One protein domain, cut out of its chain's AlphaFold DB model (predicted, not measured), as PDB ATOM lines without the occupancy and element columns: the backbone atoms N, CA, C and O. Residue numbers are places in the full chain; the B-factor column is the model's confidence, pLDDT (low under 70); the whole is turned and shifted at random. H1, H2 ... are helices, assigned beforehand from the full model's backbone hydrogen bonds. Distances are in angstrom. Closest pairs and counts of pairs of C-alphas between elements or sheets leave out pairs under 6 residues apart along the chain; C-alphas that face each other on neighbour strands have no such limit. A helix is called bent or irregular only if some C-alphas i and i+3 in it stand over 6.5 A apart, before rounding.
ATOM      1  N   ALA A 152     105.054 142.620 172.393       96.12
ATOM      2  CA  ALA A 152     104.236 143.792 172.064       96.12
ATOM      3  C   ALA A 152     104.627 145.025 172.896       96.12
ATOM      4  O   ALA A 152     104.648 146.142 172.380       96.12
ATOM      5  N   VAL A 153     104.981 144.817 174.169       95.81
ATOM      6  CA  VAL A 153     105.459 145.882 175.062       95.81
ATOM      7  C   VAL A 153     106.862 146.332 174.665       95.81
ATOM      8  O   VAL A 153     107.104 147.530 174.555       95.81
ATOM      9  N   ASP A 154     107.759 145.392 174.368       94.88
ATOM     10  CA  ASP A 154     109.104 145.694 173.865       94.88
ATOM     11  C   ASP A 154     109.053 146.485 172.546       94.88
ATOM     12  O   ASP A 154     109.715 147.514 172.396       94.88
ATOM     13  N   ALA A 155     108.186 146.075 171.617       94.81
ATOM     14  CA  ALA A 155     107.948 146.810 170.382       94.81
ATOM     15  C   ALA A 155     107.395 148.219 170.656       94.81
ATOM     16  O   ALA A 155     107.825 149.173 170.012       94.81
ATOM     17  N   ALA A 156     106.492 148.381 171.629       94.19
ATOM     18  CA  ALA A 156     105.945 149.689 171.989       94.19
ATOM     19  C   ALA A 156     106.983 150.633 172.614       94.19
ATOM     20  O   ALA A 156     106.858 151.851 172.472       94.19
ATOM     21  N   ILE A 157     108.013 150.095 173.270       92.31
ATOM     22  CA  ILE A 157     109.162 150.871 173.754       92.31
ATOM     23  C   ILE A 157     110.034 151.336 172.577       92.31
ATOM     24  O   ILE A 157     110.457 152.490 172.549       92.31
ATOM     25  N   LYS A 158     110.300 150.452 171.606       92.00
ATOM     26  CA  LYS A 158     111.315 150.670 170.557       92.00
ATOM     27  C   LYS A 158     110.804 151.382 169.305       92.00
ATOM     28  O   LYS A 158     111.534 152.169 168.708       92.00
ATOM     29  N   LEU A 159     109.589 151.077 168.862       92.88
ATOM     30  CA  LEU A 159     109.041 151.578 167.598       92.88
ATOM     31  C   LEU A 159     108.486 152.999 167.745       92.88
ATOM     32  O   LEU A 159     108.121 153.384 168.853       92.88
ATOM     33  N   PRO A 160     108.377 153.792 166.661       91.06
ATOM     34  CA  PRO A 160     107.670 155.078 166.679       91.06
ATOM     35  C   PRO A 160     106.162 154.900 166.943       91.06
ATOM     36  O   PRO A 160     105.668 153.784 167.008       91.06
ATOM     37  N   GLU A 161     105.418 155.995 167.138       85.94
ATOM     38  CA  GLU A 161     103.944 155.949 167.305       85.94
ATOM     39  C   GLU A 161     103.204 155.516 166.029       85.94
ATOM     40  O   GLU A 161     102.134 154.933 166.097       85.94
ATOM     41  N   ASN A 162     103.781 155.726 164.846       90.25
ATOM     42  CA  ASN A 162     103.124 155.392 163.579       90.25
ATOM     43  C   ASN A 162     103.929 154.355 162.778       90.25
ATOM     44  O   ASN A 162     104.406 154.673 161.686       90.25
ATOM     45  N   PRO A 163     104.150 153.131 163.298       92.75
ATOM     46  CA  PRO A 163     104.725 152.062 162.493       92.75
ATOM     47  C   PRO A 163     103.736 151.649 161.383       92.75
ATOM     48  O   PRO A 163     102.525 151.801 161.551       92.75
ATOM     49  N   PRO A 164     104.216 151.120 160.245       91.94
ATOM     50  CA  PRO A 164     103.351 150.726 159.137       91.94
ATOM     51  C   PRO A 164     102.480 149.506 159.477       91.94
ATOM     52  O   PRO A 164     102.858 148.651 160.278       91.94
ATOM     53  N   GLY A 165     101.333 149.384 158.802       95.44
ATOM     54  CA  GLY A 165     100.411 148.254 158.951       95.44
ATOM     55  C   GLY A 165      99.606 148.275 160.256       95.44
ATOM     56  O   GLY A 165      99.596 149.255 160.991       95.44
ATOM     57  N   HIS A 166      98.915 147.174 160.564       95.50
ATOM     58  CA  HIS A 166      97.990 147.106 161.708       95.50
ATOM     59  C   HIS A 166      98.671 147.011 163.081       95.50
ATOM     60  O   HIS A 166      98.014 147.189 164.107       95.50
ATOM     61  N   VAL A 167      99.988 146.783 163.130       94.94
ATOM     62  CA  VAL A 167     100.744 146.757 164.394       94.94
ATOM     63  C   VAL A 167     100.667 148.099 165.131       94.94
ATOM     64  O   VAL A 167     100.714 148.113 166.359       94.94
ATOM     65  N   VAL A 168     100.438 149.209 164.412       95.75
ATOM     66  CA  VAL A 168     100.196 150.547 164.983       95.75
ATOM     67  C   VAL A 168      99.127 150.549 166.071       95.75
ATOM     68  O   VAL A 168      99.297 151.217 167.088       95.75
ATOM     69  N   THR A 169      98.065 149.753 165.919       94.69
ATOM     70  CA  THR A 169      96.988 149.661 166.912       94.69
ATOM     71  C   THR A 169      97.501 149.106 168.239       94.69
ATOM     72  O   THR A 169      97.135 149.604 169.302       94.69
ATOM     73  N   LEU A 170      98.396 148.115 168.188       95.25
ATOM     74  CA  LEU A 170      99.012 147.542 169.384       95.25
ATOM     75  C   LEU A 170      99.968 148.545 170.032       95.25
ATOM     76  O   LEU A 170      99.880 148.809 171.230       95.25
ATOM     77  N   ILE A 171     100.845 149.138 169.221       95.12
ATOM     78  CA  ILE A 171     101.870 150.074 169.687       95.12
ATOM     79  C   ILE A 171     101.235 151.293 170.348       95.12
ATOM     80  O   ILE A 171     101.596 151.623 171.475       95.12
ATOM     81  N   ASN A 172     100.241 151.911 169.711       93.62
ATOM     82  CA  ASN A 172      99.589 153.102 170.251       93.62
ATOM     83  C   ASN A 172      98.708 152.815 171.463       93.62
ATOM     84  O   ASN A 172      98.552 153.691 172.310       93.62
ATOM     85  N   SER A 173      98.185 151.593 171.601       93.88
ATOM     86  CA  SER A 173      97.466 151.194 172.813       93.88
ATOM     87  C   SER A 173      98.401 151.003 174.016       93.88
ATOM     88  O   SER A 173      98.024 151.329 175.139       93.88
ATOM     89  N   ILE A 174      99.618 150.490 173.801       94.25
ATOM     90  CA  ILE A 174     100.556 150.134 174.882       94.25
ATOM     91  C   ILE A 174     101.476 151.302 175.256       94.25
ATOM     92  O   ILE A 174     101.732 151.554 176.434       94.25
ATOM     93  N   LYS A 175     101.984 152.035 174.262       91.75
ATOM     94  CA  LYS A 175     103.014 153.069 174.428       91.75
ATOM     95  C   LYS A 175     102.700 154.139 175.492       91.75
ATOM     96  O   LYS A 175     103.631 154.543 176.187       91.75
ATOM     97  N   PRO A 176     101.452 154.599 175.709       90.81
ATOM     98  CA  PRO A 176     101.166 155.530 176.803       90.81
ATOM     99  C   PRO A 176     101.572 155.000 178.189       90.81
ATOM    100  O   PRO A 176     102.034 155.775 179.026       90.81
ATOM    101  N   ALA A 177     101.460 153.688 178.421       86.31
ATOM    102  CA  ALA A 177     101.845 153.057 179.683       86.31
ATOM    103  C   ALA A 177     103.372 152.958 179.853       86.31
ATOM    104  O   ALA A 177     103.871 153.032 180.975       86.31
ATOM    105  N   THR A 178     104.129 152.858 178.754       80.94
ATOM    106  CA  THR A 178     105.601 152.760 178.789       80.94
ATOM    107  C   THR A 178     106.271 154.095 179.130       80.94
ATOM    108  O   THR A 178     107.348 154.114 179.721       80.94
ATOM    109  N   LYS A 179     105.613 155.223 178.825       78.81
ATOM    110  CA  LYS A 179     106.130 156.582 179.077       78.81
ATOM    111  C   LYS A 179     106.145 156.988 180.559       78.81
ATOM    112  O   LYS A 179     106.782 157.979 180.898       78.81
ATOM    113  N   ARG A 180     105.484 156.247 181.460       69.62
ATOM    114  CA  ARG A 180     105.398 156.558 182.906       69.62
ATOM    115  C   ARG A 180     106.637 156.135 183.717       69.62
ATOM    116  O   ARG A 180     106.525 155.830 184.899       69.62
ATOM    117  N   TYR A 181     107.813 156.075 183.099       63.31
ATOM    118  CA  TYR A 181     109.030 155.594 183.753       63.31
ATOM    119  C   TYR A 181     109.612 156.642 184.714       63.31
ATOM    120  O   TYR A 181     110.221 157.622 184.293       63.31
ATOM    121  N   PHE A 182     109.452 156.416 186.019       58.06
ATOM    122  CA  PHE A 182     109.945 157.299 187.086       58.06
ATOM    123  C   PHE A 182     111.376 156.966 187.552       58.06
ATOM    124  O   PHE A 182     111.670 157.035 188.741       58.06
ATOM    125  N   GLY A 183     112.280 156.584 186.641       56.78
ATOM    126  CA  GLY A 183     113.697 156.384 186.987       56.78
ATOM    127  C   GLY A 183     113.962 155.273 188.016       56.78
ATOM    128  O   GLY A 183     114.915 155.367 188.783       56.78
ATOM    129  N   ILE A 184     113.117 154.239 188.061       59.34
ATOM    130  CA  ILE A 184     113.237 153.122 189.011       59.34
ATOM    131  C   ILE A 184     114.248 152.099 188.477       59.34
ATOM    132  O   ILE A 184     114.244 151.795 187.292       59.34
ATOM    133  N   SER A 185     115.071 151.522 189.352       55.94
ATOM    134  CA  SER A 185     116.118 150.525 189.068       55.94
ATOM    135  C   SER A 185     115.636 149.143 188.571       55.94
ATOM    136  O   SER A 185     116.399 148.178 188.623       55.94
ATOM    137  N   GLU A 186     114.392 149.014 188.101       61.19
ATOM    138  CA  GLU A 186     113.884 147.779 187.486       61.19
ATOM    139  C   GLU A 186     114.212 147.731 185.983       61.19
ATOM    140  O   GLU A 186     114.392 148.757 185.328       61.19
ATOM    141  N   ASN A 187     114.246 146.523 185.408       81.25
ATOM    142  CA  ASN A 187     114.289 146.354 183.957       81.25
ATOM    143  C   ASN A 187     113.102 147.105 183.320       81.25
ATOM    144  O   ASN A 187     111.943 146.804 183.616       81.25
ATOM    145  N   LEU A 188     113.396 148.065 182.432       82.56
ATOM    146  CA  LEU A 188     112.408 148.907 181.746       82.56
ATOM    147  C   LEU A 188     111.269 148.091 181.114       82.56
ATOM    148  O   LEU A 188     110.117 148.524 181.145       82.56
ATOM    149  N   LEU A 189     111.574 146.911 180.566       83.25
ATOM    150  CA  LEU A 189     110.576 146.053 179.932       83.25
ATOM    151  C   LEU A 189     109.574 145.494 180.947       83.25
ATOM    152  O   LEU A 189     108.369 145.571 180.721       83.25
ATOM    153  N   ASP A 190     110.047 144.979 182.080       83.56
ATOM    154  CA  ASP A 190     109.165 144.424 183.112       83.56
ATOM    155  C   ASP A 190     108.342 145.522 183.791       83.56
ATOM    156  O   ASP A 190     107.149 145.338 184.048       83.56
ATOM    157  N   PHE A 191     108.940 146.698 184.002       83.88
ATOM    158  CA  PHE A 191     108.205 147.877 184.450       83.88
ATOM    159  C   PHE A 191     107.077 148.231 183.472       83.88
ATOM    160  O   PHE A 191     105.924 148.396 183.876       83.88
ATOM    161  N   ALA A 192     107.384 148.301 182.175       81.00
ATOM    162  CA  ALA A 192     106.412 148.631 181.142       81.00
ATOM    163  C   ALA A 192     105.288 147.587 181.040       81.00
ATOM    164  O   ALA A 192     104.128 147.959 180.843       81.00
ATOM    165  N   VAL A 193     105.591 146.298 181.235       83.81
ATOM    166  CA  VAL A 193     104.568 145.244 181.329       83.81
ATOM    167  C   VAL A 193     103.630 145.530 182.499       83.81
ATOM    168  O   VAL A 193     102.418 145.588 182.295       83.81
ATOM    169  N   LYS A 194     104.162 145.765 183.707       86.12
ATOM    170  CA  LYS A 194     103.344 146.055 184.900       86.12
ATOM    171  C   LYS A 194     102.449 147.279 184.686       86.12
ATOM    172  O   LYS A 194     101.254 147.210 184.958       86.12
ATOM    173  N   GLN A 195     102.998 148.363 184.134       85.62
ATOM    174  CA  GLN A 195     102.220 149.570 183.830       85.62
ATOM    175  C   GLN A 195     101.123 149.311 182.797       85.62
ATOM    176  O   GLN A 195     100.012 149.809 182.954       85.62
ATOM    177  N   THR A 196     101.407 148.509 181.766       78.81
ATOM    178  CA  THR A 196     100.400 148.136 180.761       78.81
ATOM    179  C   THR A 196      99.200 147.466 181.424       78.81
ATOM    180  O   THR A 196      98.066 147.836 181.126       78.81
ATOM    181  N   LEU A 197      99.434 146.557 182.376       85.00
ATOM    182  CA  LEU A 197      98.367 145.876 183.117       85.00
ATOM    183  C   LEU A 197      97.552 146.831 183.991       85.00
ATOM    184  O   LEU A 197      96.335 146.711 184.041       85.00
ATOM    185  N   SER A 198      98.192 147.805 184.641       81.62
ATOM    186  CA  SER A 198      97.510 148.782 185.505       81.62
ATOM    187  C   SER A 198      96.618 149.780 184.756       81.62
ATOM    188  O   SER A 198      95.929 150.572 185.393       81.62
ATOM    189  N   THR A 199      96.653 149.786 183.422       77.81
ATOM    190  CA  THR A 199      95.816 150.653 182.572       77.81
ATOM    191  C   THR A 199      94.639 149.922 181.925       77.81
ATOM    192  O   THR A 199      93.949 150.517 181.094       77.81
TER     193      THR A 199
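This is residues 152 to 199 of the 200 residues of the protein "Carbonic anhydrase" of Nitritalea halalkaliphila LW7 (UniProt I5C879). Three short helices cross one another in an elongated knot: H2 runs lengthwise, H1 crosses it near its middle, and H3 crosses its last residues. Loops near Gly 165 and Ser 185 make the two far ends. The 48 printed residues hold H1, H2 and H3 in that order and no named strand, all helix; the whole is compact, radius of gyration of the C-alphas 10.5 A, spanning 34 by 18 by 13 A.

Start at H2, residues 167 to 178, only just irregular: C-alphas 173 and 176 are 7.0 A apart. H1, residues 152 to 158, touches it about perpendicular at 75 degrees; the closest C-alphas, of Ala 156 and Ile 171, are 4.7 A apart. H3, residues 188 to 197, touches H2 at residues 174 to 178 alone, about perpendicular at 80 degrees; the closest C-alphas, of Thr 178 and Ala 192, are 4.8 A apart. H1 and H3 touch at a steep tilt of 49 degrees, opposite ways, closest at C-alphas 154 and 189, 6.3 A. Every O i to N i+4 pair is within hydrogen-bond range in H1 and H3, 5 of 8 in H2.

Find C-alpha 167 at (100.744, 146.757, 164.394); H2 runs 16.3 A from there. H1 begins at (104.236, 143.792, 172.064) and spans 10.0 A; H3 spans 14.4 A, ending at (98.367, 145.876, 183.117).

The C-alphas farthest apart, of Gly 165 and Ser 185, are 34.0 A apart. The printed part has no cut, and both links are short. Look at residues 180 to 186 for pLDDT under 70.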